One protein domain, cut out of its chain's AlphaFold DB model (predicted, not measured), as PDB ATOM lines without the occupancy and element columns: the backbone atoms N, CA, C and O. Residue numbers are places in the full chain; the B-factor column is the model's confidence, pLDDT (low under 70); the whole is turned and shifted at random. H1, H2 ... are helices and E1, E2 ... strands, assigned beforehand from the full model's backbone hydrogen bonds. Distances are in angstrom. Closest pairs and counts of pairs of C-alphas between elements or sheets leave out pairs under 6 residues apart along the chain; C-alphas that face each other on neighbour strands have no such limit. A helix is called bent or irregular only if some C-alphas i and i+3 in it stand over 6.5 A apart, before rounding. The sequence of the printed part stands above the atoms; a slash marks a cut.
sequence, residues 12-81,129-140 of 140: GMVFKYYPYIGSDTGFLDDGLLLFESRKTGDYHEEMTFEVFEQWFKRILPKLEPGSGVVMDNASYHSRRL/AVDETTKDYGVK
ATOM      1  N   GLY A  12       8.753  53.891 -12.398       47.19
ATOM      2  CA  GLY A  12      10.060  54.025 -11.735       47.19
ATOM      3  C   GLY A  12      10.899  52.741 -11.642       47.19
ATOM      4  O   GLY A  12      12.038  52.822 -11.194       47.19
ATOM      5  N   MET A  13      10.385  51.584 -12.079       44.69
ATOM      6  CA  MET A  13      11.186  50.357 -12.206       44.69
ATOM      7  C   MET A  13      12.152  50.467 -13.389       44.69
ATOM      8  O   MET A  13      11.737  50.695 -14.525       44.69
ATOM      9  N   VAL A  14      13.445  50.293 -13.118       48.88
ATOM     10  CA  VAL A  14      14.483  50.181 -14.145       48.88
ATOM     11  C   VAL A  14      14.798  48.700 -14.306       48.88
ATOM     12  O   VAL A  14      15.359  48.081 -13.406       48.88
ATOM     13  N   PHE A  15      14.434  48.125 -15.447       50.91
ATOM     14  CA  PHE A  15      14.876  46.786 -15.824       50.91
ATOM     15  C   PHE A  15      16.217  46.881 -16.542       50.91
ATOM     16  O   PHE A  15      16.400  47.747 -17.400       50.91
ATOM     17  N   LYS A  16      17.152  45.997 -16.198       56.59
ATOM     18  CA  LYS A  16      18.445  45.897 -16.874       56.59
ATOM     19  C   LYS A  16      18.531  44.593 -17.650       56.59
ATOM     20  O   LYS A  16      18.201  43.527 -17.130       56.59
ATOM     21  N   TYR A  17      18.991  44.721 -18.887       55.09
ATOM     22  CA  TYR A  17      19.163  43.643 -19.849       55.09
ATOM     23  C   TYR A  17      20.656  43.323 -19.947       55.09
ATOM     24  O   TYR A  17      21.470  44.232 -20.101       55.09
ATOM     25  N   TYR A  18      21.001  42.048 -19.825       61.62
ATOM     26  CA  TYR A  18      22.368  41.517 -19.929       61.62
ATOM     27  C   TYR A  18      22.482  40.599 -21.162       61.62
ATOM     28  O   TYR A  18      21.563  40.665 -21.986       61.62
ATOM     29  N   PRO A  19      23.593  39.850 -21.392       63.44
ATOM     30  CA  PRO A  19      23.881  39.310 -22.712       63.44
ATOM     31  C   PRO A  19      22.722  38.466 -23.225       63.44
ATOM     32  O   PRO A  19      22.044  37.768 -22.472       63.44
ATOM     33  N   TYR A  20      22.493  38.593 -24.526       68.81
ATOM     34  CA  TYR A  20      21.464  37.880 -25.255       68.81
ATOM     35  C   TYR A  20      22.154  36.884 -26.182       68.81
ATOM     36  O   TYR A  20      23.151  37.225 -26.818       68.81
ATOM     37  N   ILE A  21      21.621  35.669 -26.280       71.00
ATOM     38  CA  ILE A  21      22.161  34.640 -27.169       71.00
ATOM     39  C   ILE A  21      21.229  34.464 -28.355       71.00
ATOM     40  O   ILE A  21      20.058  34.117 -28.200       71.00
ATOM     41  N   GLY A  22      21.765  34.735 -29.539       69.62
ATOM     42  CA  GLY A  22      21.079  34.544 -30.805       69.62
ATOM     43  C   GLY A  22      21.980  33.856 -31.819       69.62
ATOM     44  O   GLY A  22      23.204  33.981 -31.766       69.62
ATOM     45  N   SER A  23      21.345  33.141 -32.733       70.12
ATOM     46  CA  SER A  23      21.915  32.572 -33.946       70.12
ATOM     47  C   SER A  23      21.243  33.201 -35.175       70.12
ATOM     48  O   SER A  23      20.406  34.103 -35.072       70.12
ATOM     49  N   ASP A  24      21.594  32.714 -36.360       76.12
ATOM     50  CA  ASP A  24      20.914  33.032 -37.616       76.12
ATOM     51  C   ASP A  24      19.453  32.543 -37.658       76.12
ATOM     52  O   ASP A  24      18.636  33.112 -38.382       76.12
ATOM     53  N   THR A  25      19.097  31.543 -36.847       75.44
ATOM     54  CA  THR A  25      17.726  31.020 -36.717       75.44
ATOM     55  C   THR A  25      16.880  31.762 -35.683       75.44
ATOM     56  O   THR A  25      15.722  31.407 -35.462       75.44
ATOM     57  N   GLY A  26      17.436  32.797 -35.055       78.19
ATOM     58  CA  GLY A  26      16.752  33.621 -34.073       78.19
ATOM     59  C   GLY A  26      17.352  33.479 -32.686       78.19
ATOM     60  O   GLY A  26      18.549  33.292 -32.500       78.19
ATOM     61  N   PHE A  27      16.509  33.651 -31.688       78.62
ATOM     62  CA  PHE A  27      16.935  33.866 -30.323       78.62
ATOM     63  C   PHE A  27      16.718  32.634 -29.449       78.62
ATOM     64  O   PHE A  27      15.723  31.930 -29.603       78.62
ATOM     65  N   LEU A  28      17.642  32.389 -28.520       78.44
ATOM     66  CA  LEU A  28      17.517  31.281 -27.584       78.44
ATOM     67  C   LEU A  28      16.497  31.612 -26.487       78.44
ATOM     68  O   LEU A  28      16.626  32.628 -25.799       78.44
ATOM     69  N   ASP A  29      15.538  30.714 -26.265       74.56
ATOM     70  CA  ASP A  29      14.582  30.832 -25.162       74.56
ATOM     71  C   ASP A  29      15.292  30.820 -23.791       74.56
ATOM     72  O   ASP A  29      16.154  29.984 -23.492       74.56
ATOM     73  N   ASP A  30      14.922  31.775 -22.935       74.19
ATOM     74  CA  ASP A  30      15.612  32.188 -21.697       74.19
ATOM     75  C   ASP A  30      17.070  32.658 -21.876       74.19
ATOM     76  O   ASP A  30      17.818  32.747 -20.899       74.19
ATOM     77  N   GLY A  31      17.484  32.974 -23.106       70.56
ATOM     78  CA  GLY A  31      18.796  33.542 -23.410       70.56
ATOM     79  C   GLY A  31      19.002  34.927 -22.802       70.56
ATOM     80  O   GLY A  31      20.135  35.320 -22.555       70.56
ATOM     81  N   LEU A  32      17.921  35.655 -22.511       77.62
ATOM     82  CA  LEU A  32      17.981  36.971 -21.887       77.62
ATOM     83  C   LEU A  32      18.106  36.867 -20.364       77.62
ATOM     84  O   LEU A  32      17.197  36.388 -19.683       77.62
ATOM     85  N   LEU A  33      19.185  37.426 -19.815       72.50
ATOM     86  CA  LEU A  33      19.263  37.718 -18.387       72.50
ATOM     87  C   LEU A  33      18.620  39.083 -18.096       72.50
ATOM     88  O   LEU A  33      19.166  40.128 -18.452       72.50
ATOM     89  N   LEU A  34      17.461  39.058 -17.436       71.69
ATOM     90  CA  LEU A  34      16.698  40.240 -17.038       71.69
ATOM     91  C   LEU A  34      16.638  40.335 -15.513       71.69
ATOM     92  O   LEU A  34      16.285  39.362 -14.845       71.69
ATOM     93  N   PHE A  35      16.913  41.516 -14.964       67.62
ATOM     94  CA  PHE A  35      16.639  41.795 -13.557       67.62
ATOM     95  C   PHE A  35      16.158  43.220 -13.315       67.62
ATOM     96  O   PHE A  35      16.444  44.152 -14.068       67.62
ATOM     97  N   GLU A  36      15.403  43.372 -12.233       65.31
ATOM     98  CA  GLU A  36      14.967  44.664 -11.722       65.31
ATOM     99  C   GLU A  36      16.116  45.317 -10.941       65.31
ATOM    100  O   GLU A  36      16.630  44.749  -9.976       65.31
ATOM    101  N   SER A  37      16.523  46.513 -11.367       62.09
ATOM    102  CA  SER A  37      17.522  47.329 -10.676       62.09
ATOM    103  C   SER A  37      16.935  47.861  -9.376       62.09
ATOM    104  O   SER A  37      15.867  48.477  -9.379       62.09
ATOM    105  N   ARG A  38      17.655  47.694  -8.263       63.84
ATOM    106  CA  ARG A  38      17.231  48.239  -6.960       63.84
ATOM    107  C   ARG A  38      17.799  49.633  -6.692       63.84
ATOM    108  O   ARG A  38      17.428  50.257  -5.699       63.84
ATOM    109  N   LYS A  39      18.688  50.129  -7.559       57.25
ATOM    110  CA  LYS A  39      19.323  51.453  -7.457       57.25
ATOM    111  C   LYS A  39      19.063  52.314  -8.699       57.25
ATOM    112  O   LYS A  39      18.923  51.803  -9.808       57.25
ATOM    113  N   THR A  40      19.049  53.633  -8.502       55.69
ATOM    114  CA  THR A  40      18.892  54.683  -9.532       55.69
ATOM    115  C   THR A  40      20.232  55.289  -9.997       55.69
ATOM    116  O   THR A  40      20.235  56.355 -10.608       55.69
ATOM    117  N   GLY A  41      21.370  54.645  -9.697       57.47
ATOM    118  CA  GLY A  41      22.736  55.140  -9.959       57.47
ATOM    119  C   GLY A  41      23.661  54.107 -10.621       57.47
ATOM    120  O   GLY A  41      23.173  53.077 -11.085       57.47
ATOM    121  N   ASP A  42      24.971  54.409 -10.659       51.69
ATOM    122  CA  ASP A  42      26.012  53.698 -11.429       51.69
ATOM    123  C   ASP A  42      25.856  52.166 -11.396       51.69
ATOM    124  O   ASP A  42      25.754  51.523 -10.350       51.69
ATOM    125  N   TYR A  43      25.744  51.604 -12.593       52.59
ATOM    126  CA  TYR A  43      25.071  50.342 -12.872       52.59
ATOM    127  C   TYR A  43      25.976  49.116 -12.728       52.59
ATOM    128  O   TYR A  43      25.473  47.991 -12.740       52.59
ATOM    129  N   HIS A  44      27.284  49.332 -12.577       55.38
ATOM    130  CA  HIS A  44      28.310  48.291 -12.570       55.38
ATOM    131  C   HIS A  44      28.360  47.439 -11.290       55.38
ATOM    132  O   HIS A  44      29.046  46.423 -11.279       55.38
ATOM    133  N   GLU A  45      27.635  47.803 -10.228       54.34
ATOM    134  CA  GLU A  45      27.671  47.059  -8.957       54.34
ATOM    135  C   GLU A  45      26.761  45.818  -8.922       54.34
ATOM    136  O   GLU A  45      26.968  44.940  -8.088       54.34
ATOM    137  N   GLU A  46      25.739  45.731  -9.783       62.84
ATOM    138  CA  GLU A  46      24.737  44.649  -9.705       62.84
ATOM    139  C   GLU A  46      25.081  43.427 -10.574       62.84
ATOM    140  O   GLU A  46      24.625  42.324 -10.275       62.84
ATOM    141  N   MET A  47      25.897  43.593 -11.623       68.00
ATOM    142  CA  MET A  47      26.420  42.470 -12.409       68.00
ATOM    143  C   MET A  47      27.761  42.014 -11.858       68.00
ATOM    144  O   MET A  47      28.802  42.616 -12.123       68.00
ATOM    145  N   THR A  48      27.724  40.926 -11.099       77.44
ATOM    146  CA  THR A  48      28.919  40.277 -10.567       77.44
ATOM    147  C   THR A  48      29.280  39.047 -11.396       77.44
ATOM    148  O   THR A  48      28.467  38.523 -12.164       77.44
ATOM    149  N   PHE A  49      30.508  38.551 -11.231       79.00
ATOM    150  CA  PHE A  49      30.932  37.322 -11.899       79.00
ATOM    151  C   PHE A  49      30.069  36.121 -11.483       79.00
ATOM    152  O   PHE A  49      29.821  35.246 -12.303       79.00
ATOM    153  N   GLU A  50      29.554  36.079 -10.251       81.69
ATOM    154  CA  GLU A  50      28.682  35.001  -9.772       81.69
ATOM    155  C   GLU A  50      27.331  34.992 -10.486       81.69
ATOM    156  O   GLU A  50      26.860  33.928 -10.889       81.69
ATOM    157  N   VAL A  51      26.715  36.168 -10.655       81.31
ATOM    158  CA  VAL A  51      25.439  36.304 -11.375       81.31
ATOM    159  C   VAL A  51      25.614  35.847 -12.820       81.31
ATOM    160  O   VAL A  51      24.818  35.050 -13.323       81.31
ATOM    161  N   PHE A  52      26.696  36.294 -13.460       82.62
ATOM    162  CA  PHE A  52      27.038  35.887 -14.813       82.62
ATOM    163  C   PHE A  52      27.288  34.372 -14.920       82.62
ATOM    164  O   PHE A  52      26.677  33.714 -15.755       82.62
ATOM    165  N   GLU A  53      28.126  33.789 -14.057       83.31
ATOM    166  CA  GLU A  53      28.454  32.356 -14.092       83.31
ATOM    167  C   GLU A  53      27.225  31.467 -13.854       83.31
ATOM    168  O   GLU A  53      27.092  30.415 -14.485       83.31
ATOM    169  N   GLN A  54      26.306  31.873 -12.972       85.12
ATOM    170  CA  GLN A  54      25.055  31.142 -12.746       85.12
ATOM    171  C   GLN A  54      24.144  31.170 -13.972       85.12
ATOM    172  O   GLN A  54      23.584  30.135 -14.343       85.12
ATOM    173  N   TRP A  55      23.997  32.331 -14.613       84.62
ATOM    174  CA  TRP A  55      23.259  32.431 -15.869       84.62
ATOM    175  C   TRP A  55      23.928  31.594 -16.961       84.62
ATOM    176  O   TRP A  55      23.264  30.774 -17.592       84.62
ATOM    177  N   PHE A  56      25.247  31.700 -17.113       85.44
ATOM    178  CA  PHE A  56      25.994  30.996 -18.149       85.44
ATOM    179  C   PHE A  56      25.847  29.472 -18.026       85.44
ATOM    180  O   PHE A  56      25.555  28.794 -19.007       85.44
ATOM    181  N   LYS A  57      25.895  28.928 -16.803       86.25
ATOM    182  CA  LYS A  57      25.629  27.500 -16.539       86.25
ATOM    183  C   LYS A  57      24.223  27.044 -16.927       86.25
ATOM    184  O   LYS A  57      24.051  25.888 -17.294       86.25
ATOM    185  N   ARG A  58      23.213  27.914 -16.841       85.56
ATOM    186  CA  ARG A  58      21.837  27.593 -17.273       85.56
ATOM    187  C   ARG A  58      21.681  27.607 -18.790       85.56
ATOM    188  O   ARG A  58      20.788  26.947 -19.311       85.56
ATOM    189  N   ILE A  59      22.520  28.379 -19.468       84.75
ATOM    190  CA  ILE A  59      22.515  28.531 -20.917       84.75
ATOM    191  C   ILE A  59      23.255  27.395 -21.609       84.75
ATOM    192  O   ILE A  59      22.744  26.871 -22.589       84.75
ATOM    193  N   LEU A  60      24.440  27.018 -21.126       84.44
ATOM    194  CA  LEU A  60      25.310  26.056 -21.812       84.44
ATOM    195  C   LEU A  60      24.614  24.742 -22.234       84.44
ATOM    196  O   LEU A  60      24.815  24.338 -23.375       84.44
ATOM    197  N   PRO A  61      23.741  24.110 -21.417       85.56
ATOM    198  CA  PRO A  61      23.014  22.904 -21.824       85.56
ATOM    199  C   PRO A  61      22.022  23.109 -22.978       85.56
ATOM    200  O   PRO A  61      21.543  22.135 -23.549       85.56
ATOM    201  N   LYS A  62      21.648  24.358 -23.266       84.31
ATOM    202  CA  LYS A  62      20.699  24.725 -24.320       84.31
ATOM    203  C   LYS A  62      21.383  25.056 -25.646       84.31
ATOM    204  O   LYS A  62      20.692  25.245 -26.641       84.31
ATOM    205  N   LEU A  63      22.710  25.179 -25.651       82.38
ATOM    206  CA  LEU A  63      23.478  25.416 -26.866       82.38
ATOM    207  C   LEU A  63      23.677  24.103 -27.617       82.38
ATOM    208  O   LEU A  63      23.894  23.052 -27.012       82.38
ATOM    209  N   GLU A  64      23.638  24.168 -28.943       78.94
ATOM    210  CA  GLU A  64      23.973  23.011 -29.765       78.94
ATOM    211  C   GLU A  64      25.471  22.683 -29.620       78.94
ATOM    212  O   GLU A  64      26.299  23.604 -29.553       78.94
ATOM    213  N   PRO A  65      25.862  21.395 -29.589       76.75
ATOM    214  CA  PRO A  65      27.269  21.011 -29.547       76.75
ATOM    215  C   PRO A  65      28.074  21.667 -30.678       76.75
ATOM    216  O   PRO A  65      27.660  21.649 -31.835       76.75
ATOM    217  N   GLY A  66      29.246  22.225 -30.360       73.12
ATOM    218  CA  GLY A  66      30.075  22.942 -31.335       73.12
ATOM    219  C   GLY A  66      29.706  24.415 -31.551       73.12
ATOM    220  O   GLY A  66      30.365  25.073 -32.358       73.12
ATOM    221  N   SER A  67      28.723  24.947 -30.818       78.44
ATOM    222  CA  SER A  67      28.457  26.390 -30.758       78.44
ATOM    223  C   SER A  67      29.687  27.167 -30.277       78.44
ATOM    224  O   SER A  67      30.407  26.714 -29.382       78.44
ATOM    225  N   GLY A  68      29.903  28.345 -30.868       74.31
ATOM    226  CA  GLY A  68      30.918  29.306 -30.442       74.31
ATOM    227  C   GLY A  68      30.298  30.431 -29.618       74.31
ATOM    228  O   GLY A  68      29.318  31.035 -30.056       74.31
ATOM    229  N   VAL A  69      30.858  30.735 -28.448       78.00
ATOM    230  CA  VAL A  69      30.390  31.839 -27.598       78.00
ATOM    231  C   VAL A  69      31.336  33.029 -27.725       78.00
ATOM    232  O   VAL A  69      32.503  32.962 -27.352       78.00
ATOM    233  N   VAL A  70      30.816  34.156 -28.214       71.62
ATOM    234  CA  VAL A  70      31.555  35.424 -28.286       71.62
ATOM    235  C   VAL A  70      30.939  36.408 -27.299       71.62
ATOM    236  O   VAL A  70      29.745  36.684 -27.356       71.62
ATOM    237  N   MET A  71      31.761  36.933 -26.392       76.19
ATOM    238  CA  MET A  71      31.364  37.907 -25.371       76.19
ATOM    239  C   MET A  71      32.125  39.218 -25.570       76.19
ATOM    240  O   MET A  71      33.222  39.231 -26.135       76.19
ATOM    241  N   ASP A  72      31.554  40.325 -25.103       72.69
ATOM    242  CA  ASP A  72      32.265  41.595 -25.026       72.69
ATOM    243  C   ASP A  72      33.360  41.550 -23.944       72.69
ATOM    244  O   ASP A  72      33.427  40.660 -23.094       72.69
ATOM    245  N   ASN A  73      34.284  42.511 -23.989       71.25
ATOM    246  CA  ASN A  73      35.425  42.549 -23.077       71.25
ATOM    247  C   ASN A  73      35.051  43.184 -21.725       71.25
ATOM    248  O   ASN A  73      35.545  44.258 -21.374       71.25
ATOM    249  N   ALA A  74      34.169  42.526 -20.972       70.38
ATOM    250  CA  ALA A  74      33.789  42.948 -19.630       70.38
ATOM    251  C   ALA A  74      34.556  42.175 -18.544       70.38
ATOM    252  O   ALA A  74      34.808  40.970 -18.644       70.38
ATOM    253  N   SER A  75      34.930  42.868 -17.464       69.56
ATOM    254  CA  SER A  75      35.788  42.317 -16.404       69.56
ATOM    255  C   SER A  75      35.187  41.091 -15.706       69.56
ATOM    256  O   SER A  75      35.930  40.192 -15.311       69.56
ATOM    257  N   TYR A  76      33.858  41.019 -15.606       71.88
ATOM    258  CA  TYR A  76      33.134  39.903 -14.992       71.88
ATOM    259  C   TYR A  76      33.132  38.620 -15.842       71.88
ATOM    260  O   TYR A  76      32.967  37.542 -15.278       71.88
ATOM    261  N   HIS A  77      33.403  38.695 -17.151       71.81
ATOM    262  CA  HIS A  77      33.602  37.511 -18.004       71.81
ATOM    263  C   HIS A  77      34.999  36.895 -17.847       71.81
ATOM    264  O   HIS A  77      35.202  35.710 -18.089       71.81
ATOM    265  N   SER A  78      35.982  37.693 -17.422       75.50
ATOM    266  CA  SER A  78      37.403  37.325 -17.428       75.50
ATOM    267  C   SER A  78      37.924  36.873 -16.062       75.50
ATOM    268  O   SER A  78      39.115  37.043 -15.759       75.50
ATOM    269  N   ARG A  79      37.067  36.295 -15.208       83.25
ATOM    270  CA  ARG A  79      37.512  35.801 -13.900       83.25
ATOM    271  C   ARG A  79      38.513  34.663 -14.086       83.25
ATOM    272  O   ARG A  79      38.183  33.587 -14.583       83.25
ATOM    273  N   ARG A  80      39.744  34.903 -13.639       83.75
ATOM    274  CA  ARG A  80      40.793  33.882 -13.587       83.75
ATOM    275  C   ARG A  80      40.564  32.971 -12.389       83.75
ATOM    276  O   ARG A  80      40.263  33.451 -11.296       83.75
ATOM    277  N   LEU A  81      40.738  31.670 -12.592       82.50
ATOM    278  CA  LEU A  81      40.675  30.678 -11.515       82.50
ATOM    279  C   LEU A  81      41.913  30.717 -10.622       82.50
ATOM    280  O   LEU A  81      41.842  30.379  -9.445       82.50
ATOM    281  N   ALA A 129      37.242  30.979 -15.630       83.44
ATOM    282  CA  ALA A 129      36.101  30.237 -15.104       83.44
ATOM    283  C   ALA A 129      35.102  29.848 -16.206       83.44
ATOM    284  O   ALA A 129      34.545  28.752 -16.178       83.44
ATOM    285  N   VAL A 130      34.919  30.729 -17.189       82.94
ATOM    286  CA  VAL A 130      34.031  30.511 -18.337       82.94
ATOM    287  C   VAL A 130      34.515  29.370 -19.228       82.94
ATOM    288  O   VAL A 130      33.728  28.471 -19.510       82.94
ATOM    289  N   ASP A 131      35.809  29.340 -19.554       83.62
ATOM    290  CA  ASP A 131      36.421  28.307 -20.400       83.62
ATOM    291  C   ASP A 131      36.379  26.929 -19.738       83.62
ATOM    292  O   ASP A 131      36.143  25.918 -20.391       83.62
ATOM    293  N   GLU A 132      36.611  26.854 -18.424       84.12
ATOM    294  CA  GLU A 132      36.461  25.579 -17.715       84.12
ATOM    295  C   GLU A 132      34.994  25.143 -17.665       84.12
ATOM    296  O   GLU A 132      34.717  23.953 -17.769       84.12
ATOM    297  N   THR A 133      34.052  26.086 -17.563       83.38
ATOM    298  CA  THR A 133      32.624  25.753 -17.545       83.38
ATOM    299  C   THR A 133      32.150  25.233 -18.905       83.38
ATOM    300  O   THR A 133      31.321  24.333 -18.933       83.38
ATOM    301  N   THR A 134      32.657  25.740 -20.035       83.38
ATOM    302  CA  THR A 134      32.215  25.308 -21.378       83.38
ATOM    303  C   THR A 134      32.730  23.931 -21.792       83.38
ATOM    304  O   THR A 134      32.054  23.244 -22.564       83.38
ATOM    305  N   LYS A 135      33.879  23.487 -21.256       82.88
ATOM    306  CA  LYS A 135      34.463  22.162 -21.545       82.88
ATOM    307  C   LYS A 135      33.496  21.019 -21.267       82.88
ATOM    308  O   LYS A 135      33.447  20.073 -22.050       82.88
ATOM    309  N   ASP A 136      32.701  21.142 -20.209       80.44
ATOM    310  CA  ASP A 136      31.721  20.128 -19.814       80.44
ATOM    311  C   ASP A 136      30.543  20.015 -20.804       80.44
ATOM    312  O   ASP A 136      29.820  19.020 -20.788       80.44
ATOM    313  N   TYR A 137      30.359  21.002 -21.690       79.88
ATOM    314  CA  TYR A 137      29.223  21.098 -22.618       79.88
ATOM    315  C   TYR A 137      29.622  21.021 -24.099       79.88
ATOM    316  O   TYR A 137      28.762  21.121 -24.970       79.88
ATOM    317  N   GLY A 138      30.911  20.846 -24.419       75.25
ATOM    318  CA  GLY A 138      31.378  20.790 -25.812       75.25
ATOM    319  C   GLY A 138      31.196  22.105 -26.583       75.25
ATOM    320  O   GLY A 138      31.069  22.091 -27.811       75.25
ATOM    321  N   VAL A 139      31.172  23.228 -25.861       75.81
ATOM    322  CA  VAL A 139      31.046  24.597 -26.383       75.81
ATOM    323  C   VAL A 139      32.439  25.237 -26.446       75.81
ATOM    324  O   VAL A 139      33.279  24.949 -25.589       75.81
ATOM    325  N   LYS A 140      32.706  26.066 -27.464       61.19
ATOM    326  CA  LYS A 140      34.009  26.720 -27.676       61.19
ATOM    327  C   LYS A 140      33.959  28.234 -27.543       61.19
ATOM    328  O   LYS A 140      32.917  28.834 -27.883       61.19
TER     329      LYS A 140
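Overview. This is residues 12 to 81 and 129 to 140 of the 140 residues of a protein of Diabrotica virgifera virgifera (western corn rootworm) (UniProt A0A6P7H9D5). Little of this domain is regular structure: a thin two-strand hairpin, E1 and E2, lies toward one end, and two helices, H1 and H2, lie side by side toward the other. The loop between the strands, residues 18 to 33, extends the hairpin to a short antiparallel pairing of residues 22 to 23 with 26 to 27. The printed part has 82 residues, in order E1, E2, H1, H2, class mixed, with 29 residues in named elements. It is only just compact, close to loose, with a radius of gyration of the C-alphas of 13.7 A and spans of 41 by 33 by 19 A.

Along the chain. E1 is residues 14 to 17, 9.9 A long, from C-alpha 14 at (14.483, 50.181, -14.145). E2 is residues 34 to 37, 9.6 A. H1 is residues 49 to 62, 20.4 A, only just irregular: C-alphas 58 and 61 are 6.6 A apart. H2 is residues 129 to 135, 10.5 A, ending at (34.463, 22.162, -21.545).

Arrangement. E1 and E2 are antiparallel, with N 37 and O 14 within hydrogen-bond range at 2.8 A. H1 and H2 touch, closest at the C-alphas of Leu 60 and Thr 134, 7.0 A, at a shallow tilt of 12 degrees, the same way. Every O i to N i+4 pair is within hydrogen-bond range in H2, and 8 of 10 in H1. E1 is apart from H1.

Size, cuts and confidence. Residues 82 to 128 are not printed; C-alphas 81 and 129 are 5.8 A apart across this cut. The links E1 to E2 and E2 to H1 are long. pLDDT is under 70 in 25 residues, among them 12 to 20 and 35 to 47.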